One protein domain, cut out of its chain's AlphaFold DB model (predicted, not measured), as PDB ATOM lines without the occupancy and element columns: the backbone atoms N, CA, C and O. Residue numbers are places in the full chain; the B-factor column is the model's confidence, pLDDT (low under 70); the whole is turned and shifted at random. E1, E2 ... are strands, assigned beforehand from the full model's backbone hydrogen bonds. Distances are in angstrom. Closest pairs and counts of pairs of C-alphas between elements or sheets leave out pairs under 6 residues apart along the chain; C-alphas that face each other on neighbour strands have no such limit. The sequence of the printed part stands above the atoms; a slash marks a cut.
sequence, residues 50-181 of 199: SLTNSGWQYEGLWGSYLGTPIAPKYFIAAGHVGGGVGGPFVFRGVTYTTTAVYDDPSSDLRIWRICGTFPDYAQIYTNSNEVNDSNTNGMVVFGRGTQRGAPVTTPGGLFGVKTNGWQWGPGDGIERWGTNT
ATOM      1  N   SER A  50      40.350  19.368  13.656       89.31
ATOM      2  CA  SER A  50      40.549  20.827  13.695       89.31
ATOM      3  C   SER A  50      39.815  21.589  12.589       89.31
ATOM      4  O   SER A  50      39.678  22.803  12.689       89.31
ATOM      5  N   LEU A  51      39.321  20.896  11.560       90.25
ATOM      6  CA  LEU A  51      38.544  21.488  10.469       90.25
ATOM      7  C   LEU A  51      37.030  21.299  10.651       90.25
ATOM      8  O   LEU A  51      36.255  21.652   9.761       90.25
ATOM      9  N   THR A  52      36.581  20.761  11.787       93.62
ATOM     10  CA  THR A  52      35.146  20.663  12.096       93.62
ATOM     11  C   THR A  52      34.515  22.056  12.051       93.62
ATOM     12  O   THR A  52      35.037  22.991  12.651       93.62
ATOM     13  N   ASN A  53      33.380  22.192  11.361       92.62
ATOM     14  CA  ASN A  53      32.663  23.460  11.172       92.62
ATOM     15  C   ASN A  53      33.455  24.565  10.438       92.62
ATOM     16  O   ASN A  53      33.111  25.742  10.557       92.62
ATOM     17  N   SER A  54      34.468  24.204   9.644       91.19
ATOM     18  CA  SER A  54      35.289  25.143   8.855       91.19
ATOM     19  C   SER A  54      34.602  25.745   7.617       91.19
ATOM     20  O   SER A  54      35.251  26.455   6.857       91.19
ATOM     21  N   GLY A  55      33.310  25.485   7.395       93.56
ATOM     22  CA  GLY A  55      32.536  26.099   6.311       93.56
ATOM     23  C   GLY A  55      31.664  25.118   5.533       93.56
ATOM     24  O   GLY A  55      30.619  25.523   5.038       93.56
ATOM     25  N   TRP A  56      32.008  23.824   5.528       95.81
ATOM     26  CA  TRP A  56      31.242  22.761   4.855       95.81
ATOM     27  C   TRP A  56      29.736  22.818   5.156       95.81
ATOM     28  O   TRP A  56      28.890  22.599   4.297       95.81
ATOM     29  N   GLN A  57      29.373  23.128   6.401       96.19
ATOM     30  CA  GLN A  57      27.986  23.187   6.854       96.19
ATOM     31  C   GLN A  57      27.157  24.323   6.228       96.19
ATOM     32  O   GLN A  57      25.941  24.353   6.444       96.19
ATOM     33  N   TYR A  58      27.805  25.253   5.519       97.38
ATOM     34  CA  TYR A  58      27.200  26.390   4.830       97.38
ATOM     35  C   TYR A  58      27.152  26.213   3.310       97.38
ATOM     36  O   TYR A  58      26.673  27.107   2.628       97.38
ATOM     37  N   GLU A  59      27.574  25.083   2.754       97.38
ATOM     38  CA  GLU A  59      27.466  24.864   1.313       97.38
ATOM     39  C   GLU A  59      26.112  24.240   0.945       97.38
ATOM     40  O   GLU A  59      25.570  23.369   1.633       97.38
ATOM     41  N   GLY A  60      25.518  24.732  -0.142       97.75
ATOM     42  CA  GLY A  60      24.282  24.211  -0.716       97.75
ATOM     43  C   GLY A  60      24.414  23.964  -2.213       97.75
ATOM     44  O   GLY A  60      25.237  24.563  -2.897       97.75
ATOM     45  N   LEU A  61      23.583  23.069  -2.745       97.44
ATOM     46  CA  LEU A  61      23.620  22.684  -4.151       97.44
ATOM     47  C   LEU A  61      22.866  23.702  -5.011       97.44
ATOM     48  O   LEU A  61      21.658  23.901  -4.847       97.44
ATOM     49  N   TRP A  62      23.573  24.268  -5.987       97.00
ATOM     50  CA  TRP A  62      23.030  25.134  -7.030       97.00
ATOM     51  C   TRP A  62      23.267  24.499  -8.403       97.00
ATOM     52  O   TRP A  62      24.314  24.668  -9.031       97.00
ATOM     53  N   GLY A  63      22.310  23.685  -8.857       93.31
ATOM     54  CA  GLY A  63      22.469  22.892 -10.078       93.31
ATOM     55  C   GLY A  63      23.637  21.906  -9.964       93.31
ATOM     56  O   GLY A  63      23.605  21.002  -9.128       93.31
ATOM     57  N   SER A  64      24.665  22.071 -10.800       90.31
ATOM     58  CA  SER A  64      25.907  21.275 -10.767       90.31
ATOM     59  C   SER A  64      26.977  21.844  -9.826       90.31
ATOM     60  O   SER A  64      28.014  21.211  -9.630       90.31
ATOM     61  N   TYR A  65      26.717  23.006  -9.233       92.69
ATOM     62  CA  TYR A  65      27.678  23.816  -8.490       92.69
ATOM     63  C   TYR A  65      27.268  23.945  -7.025       92.69
ATOM     64  O   TYR A  65      26.296  23.319  -6.582       92.69
ATOM     65  N   LEU A  66      28.023  24.753  -6.289       96.88
ATOM     66  CA  LEU A  66      27.697  25.149  -4.929       96.88
ATOM     67  C   LEU A  66      27.266  26.617  -4.880       96.88
ATOM     68  O   LEU A  66      27.560  27.405  -5.782       96.88
ATOM     69  N   GLY A  67      26.558  26.960  -3.815       97.56
ATOM     70  CA  GLY A  67      26.325  28.323  -3.373       97.56
ATOM     71  C   GLY A  67      26.253  28.358  -1.851       97.56
ATOM     72  O   GLY A  67      25.899  27.363  -1.217       97.56
ATOM     73  N   THR A  68      26.541  29.519  -1.275       98.44
ATOM     74  CA  THR A  68      26.716  29.674   0.175       98.44
ATOM     75  C   THR A  68      25.645  30.621   0.720       98.44
ATOM     76  O   THR A  68      25.587  31.776   0.285       98.44
ATOM     77  N   PRO A  69      24.760  30.207   1.649       98.69
ATOM     78  CA  PRO A  69      23.898  31.126   2.376       98.69
ATOM     79  C   PRO A  69      24.725  32.170   3.126       98.69
ATOM     80  O   PRO A  69      25.633  31.826   3.878       98.69
ATOM     81  N   ILE A  70      24.373  33.442   2.951       98.31
ATOM     82  CA  ILE A  70      25.055  34.600   3.563       98.31
ATOM     83  C   ILE A  70      24.122  35.438   4.443       98.31
ATOM     84  O   ILE A  70      24.549  36.344   5.150       98.31
ATOM     85  N   ALA A  71      22.823  35.152   4.391       98.31
ATOM     86  CA  ALA A  71      21.802  35.767   5.222       98.31
ATOM     87  C   ALA A  71      20.555  34.868   5.231       98.31
ATOM     88  O   ALA A  71      20.415  34.020   4.348       98.31
ATOM     89  N   PRO A  72      19.578  35.086   6.132       98.44
ATOM     90  CA  PRO A  72      18.428  34.191   6.286       98.44
ATOM     91  C   PRO A  72      17.631  33.912   5.003       98.44
ATOM     92  O   PRO A  72      16.950  32.901   4.926       98.44
ATOM     93  N   LYS A  73      17.678  34.792   3.996       98.75
ATOM     94  CA  LYS A  73      16.946  34.623   2.727       98.75
ATOM     95  C   LYS A  73      17.822  34.740   1.485       98.75
ATOM     96  O   LYS A  73      17.270  34.853   0.390       98.75
ATOM     97  N   TYR A  74      19.143  34.758   1.647       98.75
ATOM     98  CA  TYR A  74      20.065  35.035   0.555       98.75
ATOM     99  C   TYR A  74      21.241  34.074   0.559       98.75
ATOM    100  O   TYR A  74      21.840  33.827   1.606       98.75
ATOM    101  N   PHE A  75      21.578  33.568  -0.621       98.75
ATOM    102  CA  PHE A  75      22.834  32.872  -0.864       98.75
ATOM    103  C   PHE A  75      23.594  33.565  -1.990       98.75
ATOM    104  O   PHE A  75      23.002  34.296  -2.786       98.75
ATOM    105  N   ILE A  76      24.899  33.343  -2.038       98.38
ATOM    106  CA  ILE A  76      25.786  33.850  -3.080       98.38
ATOM    107  C   ILE A  76      26.345  32.685  -3.894       98.38
ATOM    108  O   ILE A  76      26.573  31.597  -3.368       98.38
ATOM    109  N   ALA A  77      26.529  32.909  -5.188       97.25
ATOM    110  CA  ALA A  77      27.237  32.016  -6.096       97.25
ATOM    111  C   ALA A  77      27.915  32.861  -7.182       97.25
ATOM    112  O   ALA A  77      27.657  34.064  -7.290       97.25
ATOM    113  N   ALA A  78      28.755  32.239  -8.006       95.25
ATOM    114  CA  ALA A  78      29.285  32.927  -9.176       95.25
ATOM    115  C   ALA A  78      28.162  33.265 -10.184       95.25
ATOM    116  O   ALA A  78      27.155  32.559 -10.288       95.25
ATOM    117  N   GLY A  79      28.315  34.337 -10.953       94.25
ATOM    118  CA  GLY A  79      27.400  34.695 -12.033       94.25
ATOM    119  C   GLY A  79      27.518  33.716 -13.200       94.25
ATOM    120  O   GLY A  79      26.502  33.246 -13.727       94.25
ATOM    121  N   HIS A  80      28.751  33.338 -13.552       94.06
ATOM    122  CA  HIS A  80      29.058  32.465 -14.686       94.06
ATOM    123  C   HIS A  80      28.488  31.046 -14.558       94.06
ATOM    124  O   HIS A  80      28.331  30.357 -15.567       94.06
ATOM    125  N   VAL A  81      28.172  30.588 -13.340       92.44
ATOM    126  CA  VAL A  81      27.544  29.272 -13.140       92.44
ATOM    127  C   VAL A  81      26.061  29.264 -13.529       92.44
ATOM    128  O   VAL A  81      25.459  28.201 -13.685       92.44
ATOM    129  N   GLY A  82      25.470  30.443 -13.750       92.69
ATOM    130  CA  GLY A  82      24.120  30.602 -14.268       92.69
ATOM    131  C   GLY A  82      23.026  30.231 -13.264       92.69
ATOM    132  O   GLY A  82      23.124  30.503 -12.066       92.69
ATOM    133  N   GLY A  83      21.945  29.650 -13.789       94.25
ATOM    134  CA  GLY A  83      20.692  29.391 -13.077       94.25
ATOM    135  C   GLY A  83      19.657  30.505 -13.269       94.25
ATOM    136  O   GLY A  83      19.853  31.416 -14.071       94.25
ATOM    137  N   GLY A  84      18.517  30.415 -12.584       96.12
ATOM    138  CA  GLY A  84      17.395  31.327 -12.821       96.12
ATOM    139  C   GLY A  84      16.480  31.501 -11.619       96.12
ATOM    140  O   GLY A  84      16.473  30.673 -10.708       96.12
ATOM    141  N   VAL A  85      15.699  32.586 -11.628       98.31
ATOM    142  CA  VAL A  85      14.574  32.776 -10.700       98.31
ATOM    143  C   VAL A  85      13.565  31.646 -10.918       98.31
ATOM    144  O   VAL A  85      13.259  31.303 -12.057       98.31
ATOM    145  N   GLY A  86      13.076  31.048  -9.833       98.38
ATOM    146  CA  GLY A  86      12.294  29.810  -9.857       98.38
ATOM    147  C   GLY A  86      13.144  28.535  -9.782       98.38
ATOM    148  O   GLY A  86      12.592  27.442  -9.675       98.38
ATOM    149  N   GLY A  87      14.474  28.652  -9.810       98.12
ATOM    150  CA  GLY A  87      15.397  27.525  -9.700       98.12
ATOM    151  C   GLY A  87      15.494  26.960  -8.273       98.12
ATOM    152  O   GLY A  87      15.304  27.701  -7.303       98.12
ATOM    153  N   PRO A  88      15.800  25.658  -8.117       98.38
ATOM    154  CA  PRO A  88      15.984  25.037  -6.812       98.38
ATOM    155  C   PRO A  88      17.408  25.245  -6.282       98.38
ATOM    156  O   PRO A  88      18.386  24.891  -6.940       98.38
ATOM    157  N   PHE A  89      17.515  25.748  -5.058       98.69
ATOM    158  CA  PHE A  89      18.727  25.694  -4.246       98.69
ATOM    159  C   PHE A  89      18.512  24.694  -3.109       98.69
ATOM    160  O   PHE A  89      17.566  24.841  -2.333       98.69
ATOM    161  N   VAL A  90      19.341  23.652  -3.021       98.38
ATOM    162  CA  VAL A  90      19.182  22.599  -2.005       98.38
ATOM    163  C   VAL A  90      20.199  22.803  -0.897       98.38
ATOM    164  O   VAL A  90      21.389  22.590  -1.096       98.38
ATOM    165  N   PHE A  91      19.727  23.157   0.292       98.44
ATOM    166  CA  PHE A  91      20.567  23.358   1.467       98.44
ATOM    167  C   PHE A  91      20.115  22.418   2.579       98.44
ATOM    168  O   PHE A  91      18.944  22.413   2.957       98.44
ATOM    169  N   ARG A  92      21.034  21.577   3.073       95.81
ATOM    170  CA  ARG A  92      20.763  20.573   4.125       95.81
ATOM    171  C   ARG A  92      19.570  19.660   3.822       95.81
ATOM    172  O   ARG A  92      18.763  19.347   4.691       95.81
ATOM    173  N   GLY A  93      19.443  19.263   2.556       96.12
ATOM    174  CA  GLY A  93      18.346  18.419   2.075       96.12
ATOM    175  C   GLY A  93      17.006  19.141   1.897       96.12
ATOM    176  O   GLY A  93      16.055  18.524   1.424       96.12
ATOM    177  N   VAL A  94      16.914  20.436   2.212       98.31
ATOM    178  CA  VAL A  94      15.715  21.252   1.993       98.31
ATOM    179  C   VAL A  94      15.861  22.033   0.691       98.31
ATOM    180  O   VAL A  94      16.893  22.650   0.437       98.31
ATOM    181  N   THR A  95      14.820  22.009  -0.144       98.56
ATOM    182  CA  THR A  95      14.784  22.775  -1.397       98.56
ATOM    183  C   THR A  95      14.174  24.151  -1.165       98.56
ATOM    184  O   THR A  95      13.048  24.267  -0.685       98.56
ATOM    185  N   TYR A  96      14.899  25.184  -1.576       98.81
ATOM    186  CA  TYR A  96      14.491  26.579  -1.539       98.81
ATOM    187  C   TYR A  96      14.418  27.128  -2.962       98.81
ATOM    188  O   TYR A  96      15.396  27.100  -3.706       98.81
ATOM    189  N   THR A  97      13.257  27.637  -3.359       98.75
ATOM    190  CA  THR A  97      13.066  28.209  -4.699       98.75
ATOM    191  C   THR A  97      13.592  29.637  -4.745       98.75
ATOM    192  O   THR A  97      13.247  30.442  -3.881       98.75
ATOM    193  N   THR A  98      14.395  29.991  -5.745       98.81
ATOM    194  CA  THR A  98      14.849  31.374  -5.933       98.81
ATOM    195  C   THR A  98      13.697  32.285  -6.369       98.81
ATOM    196  O   THR A  98      12.808  31.890  -7.117       98.81
ATOM    197  N   THR A  99      13.703  33.531  -5.901       98.81
ATOM    198  CA  THR A  99      12.636  34.528  -6.124       98.81
ATOM    199  C   THR A  99      13.153  35.836  -6.707       98.81
ATOM    200  O   THR A  99      12.382  36.582  -7.301       98.81
ATOM    201  N   ALA A 100      14.445  36.117  -6.551       98.75
ATOM    202  CA  ALA A 100      15.109  37.269  -7.141       98.75
ATOM    203  C   ALA A 100      16.609  36.994  -7.285       98.75
ATOM    204  O   ALA A 100      17.143  36.080  -6.650       98.75
ATOM    205  N   VAL A 101      17.264  37.818  -8.094       98.38
ATOM    206  CA  VAL A 101      18.697  37.788  -8.365       98.38
ATOM    207  C   VAL A 101      19.235  39.217  -8.367       98.38
ATOM    208  O   VAL A 101      18.546  40.126  -8.832       98.38
ATOM    209  N   TYR A 102      20.434  39.404  -7.828       98.19
ATOM    210  CA  TYR A 102      21.136  40.680  -7.765       98.19
ATOM    211  C   TYR A 102      22.575  40.456  -8.216       98.19
ATOM    212  O   TYR A 102      23.307  39.682  -7.595       98.19
ATOM    213  N   ASP A 103      22.946  41.116  -9.305       96.25
ATOM    214  CA  ASP A 103      24.291  41.061  -9.866       96.25
ATOM    215  C   ASP A 103      25.175  42.132  -9.238       96.25
ATOM    216  O   ASP A 103      24.738  43.273  -9.061       96.25
ATOM    217  N   ASP A 104      26.425  41.778  -8.949       92.19
ATOM    218  CA  ASP A 104      27.488  42.764  -8.811       92.19
ATOM    219  C   ASP A 104      28.121  42.983 -10.193       92.19
ATOM    220  O   ASP A 104      28.814  42.101 -10.690       92.19
ATOM    221  N   PRO A 105      27.912  44.138 -10.849       89.88
ATOM    222  CA  PRO A 105      28.424  44.372 -12.198       89.88
ATOM    223  C   PRO A 105      29.957  44.464 -12.260       89.88
ATOM    224  O   PRO A 105      30.518  44.454 -13.355       89.88
ATOM    225  N   SER A 106      30.625  44.612 -11.114       92.50
ATOM    226  CA  SER A 106      32.080  44.749 -11.018       92.50
ATOM    227  C   SER A 106      32.806  43.431 -10.754       92.50
ATOM    228  O   SER A 106      34.031  43.380 -10.846       92.50
ATOM    229  N   SER A 107      32.065  42.359 -10.477       91.81
ATOM    230  CA  SER A 107      32.619  41.035 -10.232       91.81
ATOM    231  C   SER A 107      31.773  39.952 -10.895       91.81
ATOM    232  O   SER A 107      30.760  40.206 -11.538       91.81
ATOM    233  N   ASP A 108      32.210  38.709 -10.759       94.00
ATOM    234  CA  ASP A 108      31.442  37.546 -11.190       94.00
ATOM    235  C   ASP A 108      30.602  36.983 -10.034       94.00
ATOM    236  O   ASP A 108      30.420  35.776  -9.915       94.00
ATOM    237  N   LEU A 109      30.137  37.838  -9.120       95.62
ATOM    238  CA  LEU A 109      29.320  37.432  -7.983       95.62
ATOM    239  C   LEU A 109      27.851  37.772  -8.201       95.62
ATOM    240  O   LEU A 109      27.477  38.829  -8.716       95.62
ATOM    241  N   ARG A 110      27.000  36.855  -7.744       97.56
ATOM    242  CA  ARG A 110      25.551  36.959  -7.843       97.56
ATOM    243  C   ARG A 110      24.892  36.526  -6.546       97.56
ATOM    244  O   ARG A 110      25.094  35.409  -6.067       97.56
ATOM    245  N   ILE A 111      24.050  37.400  -6.005       98.50
ATOM    246  CA  ILE A 111      23.239  37.119  -4.821       98.50
ATOM    247  C   ILE A 111      21.843  36.696  -5.264       98.50
ATOM    248  O   ILE A 111      21.180  37.365  -6.055       98.50
ATOM    249  N   TRP A 112      21.358  35.603  -4.696       98.69
ATOM    250  CA  TRP A 112      20.043  35.047  -4.967       98.69
ATOM    251  C   TRP A 112      19.169  35.152  -3.730       98.69
ATOM    252  O   TRP A 112      19.582  34.776  -2.635       98.69
ATOM    253  N   ARG A 113      17.929  35.612  -3.900       98.81
ATOM    254  CA  ARG A 113      16.914  35.547  -2.844       98.81
ATOM    255  C   ARG A 113      16.132  34.252  -2.955       98.81
ATOM    256  O   ARG A 113      15.683  33.912  -4.046       98.81
ATOM    257  N   ILE A 114      15.844  33.607  -1.835       98.81
ATOM    258  CA  ILE A 114      15.005  32.404  -1.772       98.81
ATOM    259  C   ILE A 114      13.589  32.660  -1.232       98.81
ATOM    260  O   ILE A 114      13.321  33.643  -0.538       98.81
ATOM    261  N   CYS A 115      12.686  31.726  -1.522       98.50
ATOM    262  CA  CYS A 115      11.422  31.533  -0.830       98.50
ATOM    263  C   CYS A 115      11.652  30.638   0.395       98.50
ATOM    264  O   CYS A 115      11.977  29.461   0.255       98.50
ATOM    265  N   GLY A 116      11.480  31.199   1.591       97.75
ATOM    266  CA  GLY A 116      11.729  30.523   2.863       97.75
ATOM    267  C   GLY A 116      12.757  31.267   3.708       97.75
ATOM    268  O   GLY A 116      12.986  32.462   3.502       97.75
ATOM    269  N   THR A 117      13.344  30.544   4.660       98.56
ATOM    270  CA  THR A 117      14.402  31.036   5.543       98.56
ATOM    271  C   THR A 117      15.416  29.916   5.778       98.56
ATOM    272  O   THR A 117      15.023  28.795   6.110       98.56
ATOM    273  N   PHE A 118      16.704  30.203   5.601       98.56
ATOM    274  CA  PHE A 118      17.779  29.288   5.966       98.56
ATOM    275  C   PHE A 118      17.915  29.199   7.491       98.56
ATOM    276  O   PHE A 118      17.788  30.225   8.167       98.56
ATOM    277  N   PRO A 119      18.170  28.002   8.047       97.50
ATOM    278  CA  PRO A 119      18.372  27.836   9.485       97.50
ATOM    279  C   PRO A 119      19.677  28.482   9.977       97.50
ATOM    280  O   PRO A 119      19.784  28.816  11.153       97.50
ATOM    281  N   ASP A 120      20.648  28.666   9.085       96.56
ATOM    282  CA  ASP A 120      21.945  29.281   9.332       96.56
ATOM    283  C   ASP A 120      22.619  29.714   8.024       96.56
ATOM    284  O   ASP A 120      22.138  29.434   6.925       96.56
ATOM    285  N   TYR A 121      23.698  30.481   8.162       97.81
ATOM    286  CA  TYR A 121      24.426  31.096   7.059       97.81
ATOM    287  C   TYR A 121      25.865  31.415   7.466       97.81
ATOM    288  O   TYR A 121      26.160  31.626   8.650       97.81
ATOM    289  N   ALA A 122      26.755  31.463   6.478       97.44
ATOM    290  CA  ALA A 122      28.147  31.822   6.677       97.44
ATOM    291  C   ALA A 122      28.277  33.296   7.086       97.44
ATOM    292  O   ALA A 122      27.573  34.166   6.568       97.44
ATOM    293  N   GLN A 123      29.198  33.577   8.008       93.88
ATOM    294  CA  GLN A 123      29.631  34.946   8.286       93.88
ATOM    295  C   GLN A 123      30.759  35.326   7.328       93.88
ATOM    296  O   GLN A 123      31.583  34.484   6.972       93.88
ATOM    297  N   ILE A 124      30.812  36.600   6.950       88.75
ATOM    298  CA  ILE A 124      31.949  37.144   6.210       88.75
ATOM    299  C   ILE A 124      33.161  37.145   7.141       88.75
ATOM    300  O   ILE A 124      33.073  37.582   8.288       88.75
ATOM    301  N   TYR A 125      34.291  36.652   6.643       85.31
ATOM    302  CA  TYR A 125      35.567  36.816   7.318       85.31
ATOM    303  C   TYR A 125      36.003  38.282   7.211       85.31
ATOM    304  O   TYR A 125      36.067  38.826   6.112       85.31
ATOM    305  N   THR A 126      36.254  38.935   8.345       85.44
ATOM    306  CA  THR A 126      36.526  40.385   8.408       85.44
ATOM    307  C   THR A 126      37.901  40.733   8.967       85.44
ATOM    308  O   THR A 126      38.182  41.910   9.186       85.44
ATOM    309  N   ASN A 127      38.729  39.737   9.277       83.81
ATOM    310  CA  ASN A 127      40.082  40.009   9.748       83.81
ATOM    311  C   ASN A 127      41.016  40.221   8.548       83.81
ATOM    312  O   ASN A 127      40.586  40.153   7.404       83.81
ATOM    313  N   SER A 128      42.287  40.498   8.827       78.06
ATOM    314  CA  SER A 128      43.326  40.738   7.818       78.06
ATOM    315  C   SER A 128      44.580  39.898   8.087       78.06
ATOM    316  O   SER A 128      45.707  40.356   7.885       78.06
ATOM    317  N   ASN A 129      44.403  38.732   8.713       78.25
ATOM    318  CA  ASN A 129      45.488  37.876   9.184       78.25
ATOM    319  C   ASN A 129      45.553  36.544   8.433       78.25
ATOM    320  O   ASN A 129      46.008  35.563   8.998       78.25
ATOM    321  N   GLU A 130      45.100  36.502   7.182       78.62
ATOM    322  CA  GLU A 130      45.046  35.297   6.351       78.62
ATOM    323  C   GLU A 130      46.434  34.837   5.886       78.62
ATOM    324  O   GLU A 130      46.658  33.645   5.668       78.62
ATOM    325  N   VAL A 131      47.376  35.776   5.735       77.12
ATOM    326  CA  VAL A 131      48.742  35.491   5.282       77.12
ATOM    327  C   VAL A 131      49.523  34.764   6.369       77.12
ATOM    328  O   VAL A 131      49.740  35.304   7.453       77.12
ATOM    329  N   ASN A 132      50.018  33.568   6.042       63.19
ATOM    330  CA  ASN A 132      50.854  32.740   6.917       63.19
ATOM    331  C   ASN A 132      50.265  32.502   8.318       63.19
ATOM    332  O   ASN A 132      51.025  32.268   9.263       63.19
ATOM    333  N   ASP A 133      48.937  32.553   8.470       63.28
ATOM    334  CA  ASP A 133      48.311  32.148   9.722       63.28
ATOM    335  C   ASP A 133      48.676  30.688   9.979       63.28
ATOM    336  O   ASP A 133      48.309  29.793   9.226       63.28
ATOM    337  N   SER A 134      49.478  30.454  11.009       54.84
ATOM    338  CA  SER A 134      49.884  29.117  11.430       54.84
ATOM    339  C   SER A 134      48.844  28.469  12.346       54.84
ATOM    340  O   SER A 134      48.958  27.280  12.645       54.84
ATOM    341  N   ASN A 135      47.834  29.231  12.793       53.28
ATOM    342  CA  ASN A 135      46.762  28.762  13.675       53.28
ATOM    343  C   ASN A 135      45.520  28.301  12.903       53.28
ATOM    344  O   ASN A 135      44.718  27.529  13.431       53.28
ATOM    345  N   THR A 136      45.367  28.737  11.655       51.97
ATOM    346  CA  THR A 136      44.413  28.187  10.690       51.97
ATOM    347  C   THR A 136      45.248  27.487   9.625       51.97
ATOM    348  O   THR A 136      46.219  28.050   9.160       51.97
ATOM    349  N   ASN A 137      44.987  26.227   9.278       53.28
ATOM    350  CA  ASN A 137      45.784  25.488   8.281       53.28
ATOM    351  C   ASN A 137      45.564  26.041   6.853       53.28
ATOM    352  O   ASN A 137      45.098  25.321   5.967       53.28
ATOM    353  N   GLY A 138      45.848  27.326   6.643       72.81
ATOM    354  CA  GLY A 138      45.434  28.083   5.484       72.81
ATOM    355  C   GLY A 138      43.912  28.115   5.283       72.81
ATOM    356  O   GLY A 138      43.115  27.804   6.169       72.81
ATOM    357  N   MET A 139      43.508  28.502   4.081       81.69
ATOM    358  CA  MET A 139      42.130  28.492   3.605       81.69
ATOM    359  C   MET A 139      41.649  27.056   3.367       81.69
ATOM    360  O   MET A 139      42.357  26.251   2.759       81.69
ATOM    361  N   VAL A 140      40.410  26.753   3.762       89.25
ATOM    362  CA  VAL A 140      39.706  25.535   3.332       89.25
ATOM    363  C   VAL A 140      38.819  25.886   2.143       89.25
ATOM    364  O   VAL A 140      38.022  26.817   2.215       89.25
ATOM    365  N   VAL A 141      38.963  25.151   1.044       91.00
ATOM    366  CA  VAL A 141      38.189  25.353  -0.184       91.00
ATOM    367  C   VAL A 141      37.210  24.208  -0.344       91.00
ATOM    368  O   VAL A 141      37.620  23.047  -0.309       91.00
ATOM    369  N   PHE A 142      35.946  24.545  -0.573       93.69
ATOM    370  CA  PHE A 142      34.868  23.611  -0.880       93.69
ATOM    371  C   PHE A 142      34.491  23.729  -2.353       93.69
ATOM    372  O   PHE A 142      34.531  24.810  -2.938       93.69
ATOM    373  N   GLY A 143      34.143  22.615  -2.982       92.25
ATOM    374  CA  GLY A 143      33.722  22.643  -4.371       92.25
ATOM    375  C   GLY A 143      33.206  21.310  -4.861       92.25
ATOM    376  O   GLY A 143      33.408  20.259  -4.259       92.25
ATOM    377  N   ARG A 144      32.534  21.366  -6.001       90.69
ATOM    378  CA  ARG A 144      31.865  20.236  -6.630       90.69
ATOM    379  C   ARG A 144      32.066  20.329  -8.134       90.69
ATOM    380  O   ARG A 144      32.034  21.424  -8.688       90.69
ATOM    381  N   GLY A 145      32.264  19.192  -8.795       85.69
ATOM    382  CA  GLY A 145      32.384  19.172 -10.251       85.69
ATOM    383  C   GLY A 145      32.998  17.893 -10.793       85.69
ATOM    384  O   GLY A 145      32.389  16.826 -10.687       85.69
ATOM    385  N   THR A 146      34.168  18.004 -11.420       87.12
ATOM    386  CA  THR A 146      34.862  16.870 -12.049       87.12
ATOM    387  C   THR A 146      35.946  16.265 -11.168       87.12
ATOM    388  O   THR A 146      36.560  16.936 -10.342       87.12
ATOM    389  N   GLN A 147      36.247  14.996 -11.422       88.69
ATOM    390  CA  GLN A 147      37.449  14.331 -10.926       88.69
ATOM    391  C   GLN A 147      38.709  14.920 -11.574       88.69
ATOM    392  O   GLN A 147      38.649  15.617 -12.591       88.69
ATOM    393  N   ARG A 148      39.873  14.593 -11.008       89.25
ATOM    394  CA  ARG A 148      41.173  14.941 -11.588       89.25
ATOM    395  C   ARG A 148      41.460  14.076 -12.815       89.25
ATOM    396  O   ARG A 148      41.459  12.853 -12.715       89.25
ATOM    397  N   GLY A 149      41.711  14.708 -13.957       89.19
ATOM    398  CA  GLY A 149      42.113  14.040 -15.195       89.19
ATOM    399  C   GLY A 149      43.629  13.878 -15.321       89.19
ATOM    400  O   GLY A 149      44.380  13.997 -14.349       89.19
ATOM    401  N   ALA A 150      44.090  13.599 -16.542       91.38
ATOM    402  CA  ALA A 150      45.510  13.434 -16.840       91.38
ATOM    403  C   ALA A 150      46.310  14.723 -16.550       91.38
ATOM    404  O   ALA A 150      45.783  15.823 -16.745       91.38
ATOM    405  N   PRO A 151      47.576  14.624 -16.101       90.88
ATOM    406  CA  PRO A 151      48.402  15.803 -15.875       90.88
ATOM    407  C   PRO A 151      48.682  16.533 -17.194       90.88
ATOM    408  O   PRO A 151      48.978  15.918 -18.216       90.88
ATOM    409  N   VAL A 152      48.622  17.861 -17.157       91.19
ATOM    410  CA  VAL A 152      49.088  18.726 -18.243       91.19
ATOM    411  C   VAL A 152      50.565  18.990 -18.009       91.19
ATOM    412  O   VAL A 152      50.933  19.623 -17.019       91.19
ATOM    413  N   THR A 153      51.418  18.507 -18.906       93.25
ATOM    414  CA  THR A 153      52.867  18.531 -18.704       93.25
ATOM    415  C   THR A 153      53.616  19.249 -19.814       93.25
ATOM    416  O   THR A 153      53.273  19.116 -20.986       93.25
ATOM    417  N   THR A 154      54.694  19.939 -19.455       89.88
ATOM    418  CA  THR A 154      55.702  20.457 -20.391       89.88
ATOM    419  C   THR A 154      57.057  19.811 -20.105       89.88
ATOM    420  O   THR A 154      57.292  19.372 -18.976       89.88
ATOM    421  N   PRO A 155      57.987  19.772 -21.073       90.25
ATOM    422  CA  PRO A 155      59.379  19.451 -20.774       90.25
ATOM    423  C   PRO A 155      59.919  20.371 -19.667       90.25
ATOM    424  O   PRO A 155      59.641  21.570 -19.655       90.25
ATOM    425  N   GLY A 156      60.657  19.804 -18.717       82.12
ATOM    426  CA  GLY A 156      61.284  20.501 -17.598       82.12
ATOM    427  C   GLY A 156      62.794  20.284 -17.621       82.12
ATOM    428  O   GLY A 156      63.290  19.300 -17.083       82.12
ATOM    429  N   GLY A 157      63.545  21.192 -18.243       78.56
ATOM    430  CA  GLY A 157      65.001  21.056 -18.360       78.56
ATOM    431  C   GLY A 157      65.441  19.801 -19.128       78.56
ATOM    432  O   GLY A 157      64.675  19.224 -19.895       78.56
ATOM    433  N   LEU A 158      66.699  19.391 -18.939       74.19
ATOM    434  CA  LEU A 158      67.355  18.388 -19.791       74.19
ATOM    435  C   LEU A 158      66.756  16.968 -19.669       74.19
ATOM    436  O   LEU A 158      66.886  16.190 -20.605       74.19
ATOM    437  N   PHE A 159      66.079  16.641 -18.555       73.94
ATOM    438  CA  PHE A 159      65.499  15.307 -18.302       73.94
ATOM    439  C   PHE A 159      64.193  15.305 -17.487       73.94
ATOM    440  O   PHE A 159      63.713  14.242 -17.100       73.94
ATOM    441  N   GLY A 160      63.625  16.467 -17.172       83.31
ATOM    442  CA  GLY A 160      62.439  16.557 -16.326       83.31
ATOM    443  C   GLY A 160      61.153  16.710 -17.125       83.31
ATOM    444  O   GLY A 160      61.138  17.129 -18.283       83.31
ATOM    445  N   VAL A 161      60.045  16.412 -16.460       87.62
ATOM    446  CA  VAL A 161      58.698  16.765 -16.898       87.62
ATOM    447  C   VAL A 161      58.123  17.679 -15.827       87.62
ATOM    448  O   VAL A 161      58.116  17.327 -14.649       87.62
ATOM    449  N   LYS A 162      57.663  18.863 -16.226       88.31
ATOM    450  CA  LYS A 162      56.970  19.797 -15.343       88.31
ATOM    451  C   LYS A 162      55.467  19.599 -15.494       88.31
ATOM    452  O   LYS A 162      54.939  19.760 -16.593       88.31
ATOM    453  N   THR A 163      54.777  19.306 -14.397       88.50
ATOM    454  CA  THR A 163      53.309  19.327 -14.342       88.50
ATOM    455  C   THR A 163      52.835  20.759 -14.123       88.50
ATOM    456  O   THR A 163      53.248  21.409 -13.169       88.50
ATOM    457  N   ASN A 164      51.967  21.247 -15.005       86.75
ATOM    458  CA  ASN A 164      51.391  22.594 -14.948       86.75
ATOM    459  C   ASN A 164      49.910  22.586 -14.537       86.75
ATOM    460  O   ASN A 164      49.301  23.642 -14.414       86.75
ATOM    461  N   GLY A 165      49.318  21.407 -14.348       88.50
ATOM    462  CA  GLY A 165      47.930  21.251 -13.932       88.50
ATOM    463  C   GLY A 165      47.380  19.886 -14.315       88.50
ATOM    464  O   GLY A 165      48.137  18.958 -14.608       88.50
ATOM    465  N   TRP A 166      46.055  19.781 -14.350       90.31
ATOM    466  CA  TRP A 166      45.338  18.568 -14.730       90.31
ATOM    467  C   TRP A 166      44.216  18.904 -15.697       90.31
ATOM    468  O   TRP A 166      43.549  19.928 -15.571       90.31
ATOM    469  N   GLN A 167      43.998  18.010 -16.654       90.38
ATOM    470  CA  GLN A 167      42.774  17.984 -17.438       90.38
ATOM    471  C   GLN A 167      41.586  17.647 -16.533       90.38
ATOM    472  O   GLN A 167      41.747  17.142 -15.417       90.38
ATOM    473  N   TRP A 168      40.378  17.879 -17.031       85.81
ATOM    474  CA  TRP A 168      39.177  17.400 -16.362       85.81
ATOM    475  C   TRP A 168      39.058  15.887 -16.503       85.81
ATOM    476  O   TRP A 168      39.257  15.325 -17.581       85.81
ATOM    477  N   GLY A 169      38.755  15.228 -15.392       88.75
ATOM    478  CA  GLY A 169      38.311  13.844 -15.374       88.75
ATOM    479  C   GLY A 169      36.792  13.748 -15.547       88.75
ATOM    480  O   GLY A 169      36.127  14.734 -15.877       88.75
ATOM    481  N   PRO A 170      36.215  12.564 -15.298       89.75
ATOM    482  CA  PRO A 170      34.769  12.384 -15.286       89.75
ATOM    483  C   PRO A 170      34.066  13.364 -14.335       89.75
ATOM    484  O   PRO A 170      34.513  13.586 -13.208       89.75
ATOM    485  N   GLY A 171      32.948  13.938 -14.782       87.69
ATOM    486  CA  GLY A 171      32.041  14.692 -13.920       87.69
ATOM    487  C   GLY A 171      31.320  13.754 -12.961       87.69
ATOM    488  O   GLY A 171      30.672  12.814 -13.412       87.69
ATOM    489  N   ASP A 172      31.413  14.007 -11.658       89.56
ATOM    490  CA  ASP A 172      30.676  13.227 -10.658       89.56
ATOM    491  C   ASP A 172      29.785  14.073  -9.757       89.56
ATOM    492  O   ASP A 172      28.917  13.529  -9.075       89.56
ATOM    493  N   GLY A 173      29.957  15.398  -9.776       89.06
ATOM    494  CA  GLY A 173      29.154  16.290  -8.960       89.06
ATOM    495  C   GLY A 173      29.210  15.876  -7.493       89.06
ATOM    496  O   GLY A 173      28.193  15.912  -6.806       89.06
ATOM    497  N   ILE A 174      30.369  15.440  -7.013       91.75
ATOM    498  CA  ILE A 174      30.573  15.167  -5.598       91.75
ATOM    499  C   ILE A 174      31.261  16.374  -4.973       91.75
ATOM    500  O   ILE A 174      32.280  16.853  -5.478       91.75
ATOM    501  N   GLU A 175      30.668  16.871  -3.893       93.69
ATOM    502  CA  GLU A 175      31.245  17.920  -3.064       93.69
ATOM    503  C   GLU A 175      32.495  17.400  -2.349       93.69
ATOM    504  O   GLU A 175      32.523  16.272  -1.847       93.69
ATOM    505  N   ARG A 176      33.550  18.211  -2.359       93.56
ATOM    506  CA  ARG A 176      34.858  17.896  -1.794       93.56
ATOM    507  C   ARG A 176      35.496  19.130  -1.193       93.56
ATOM    508  O   ARG A 176      35.125  20.255  -1.525       93.56
ATOM    509  N   TRP A 177      36.497  18.898  -0.352       92.94
ATOM    510  CA  TRP A 177      37.251  19.967   0.286       92.94
ATOM    511  C   TRP A 177      38.753  19.716   0.299       92.94
ATOM    512  O   TRP A 177      39.198  18.572   0.386       92.94
ATOM    513  N   GLY A 178      39.533  20.793   0.255       89.06
ATOM    514  CA  GLY A 178      40.988  20.779   0.408       89.06
ATOM    515  C   GLY A 178      41.483  22.014   1.154       89.06
ATOM    516  O   GLY A 178      40.738  22.973   1.328       89.06
ATOM    517  N   THR A 179      42.733  21.988   1.601       86.94
ATOM    518  CA  THR A 179      43.379  23.115   2.291       86.94
ATOM    519  C   THR A 179      44.426  23.759   1.393       86.94
ATOM    520  O   THR A 179      45.100  23.056   0.636       86.94
ATOM    521  N   ASN A 180      44.599  25.074   1.500       80.31
ATOM    522  CA  ASN A 180      45.643  25.812   0.798       80.31
ATOM    523  C   ASN A 180      46.225  26.920   1.679       80.31
ATOM    524  O   ASN A 180      45.482  27.597   2.378       80.31
ATOM    525  N   THR A 181      47.532  27.150   1.609       82.12
ATOM    526  CA  THR A 181      48.203  28.213   2.365       82.12
ATOM    527  C   THR A 181      48.149  29.527   1.593       82.12
ATOM    528  O   THR A 181      48.467  29.569   0.407       82.12
TER     529      THR A 181
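AT A GLANCE: This is residues 50 to 181 of the 199 residues of an uncharacterized protein of Verrucomicrobia bacterium (UniProt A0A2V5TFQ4). A small closed barrel of six strands, E1 to E6, has a long, sharply bent hairpin of two strands, E7 and E8, next to it. The hairpin comes close to the barrel near its bend, and its longer arm reaches away from the barrel to a tip at residues 157 to 159. The 132 printed residues hold eight named strands, E1 to E8 in chain order, and no named helix, and the class is all strand. Round the barrel run E1, E2, E3, E6, E5, E4 and back to E1, each antiparallel to its neighbours, and E7 and E8 are antiparallel too. The whole is loose, with a radius of gyration of the C-alphas of 17.9 A, and elongated, spanning 61 by 35 by 31 A.

HOW THE PARTS SIT: The barrel is made of E1, residues 60 to 62, E2, 65 to 71, E3, 74 to 78, E4, 88 to 91, E5, 94 to 103, and E6, 109 to 114. It holds two meanders, each strand the antiparallel neighbour of the one before: E1 E2 E3 and E4 E5 E6. It also holds two Greek keys, four strands in a row, three of them a meander and the first the antiparallel neighbour of the fourth: E1 E2 E3 E4 and E3 E4 E5 E6. E4 and E1 close the ring, with N 61 and O 90 at 2.8 A, within hydrogen-bond range. E3 and E6 have N 112 and O 75 at 2.8 A. E5 bends by 67 degrees at residue 99; its pairing is staggered, with E4 over residues 94 to 97 and with E6 over 98 to 103. E7, residues 139 to 156, and E8, residues 160 to 180, form a hairpin, with N 139 and O 180 at 2.8 A and N 156 and O 160 at 2.8 A. E7 bends by 112 degrees at residue 142 and E8 by 144 degrees at residue 175. E2 and E7 have 5 pairs of C-alphas within 8 A, the closest being those of Tyr 65 and Arg 144, 5.8 A apart. E7 and E8 are both apart from E1, E3, E4 and E5.

IN THESE COORDINATES: E1 begins at C-alpha 60, (24.282, 24.211, -0.716). From first to last C-alpha, E2 measures 19.1 A, E3 13.6 A, E5 24.6 A and E6 16.4 A. E7 measures 29.7 A and ends at C-alpha 156, (61.284, 20.501, -17.598). E8, the longest strand by residues, measures 25.7 A and ends at C-alpha 180, (45.643, 25.812, 0.798).

THE WHOLE: The two C-alphas farthest apart are those of Gly 116 and Leu 158, 61.3 A. The printed part has no cut. The link from E6 to E7, residues 115 to 138, is long. The mean pLDDT of the printed part is 90.8, and residues 132 to 137 are under 70.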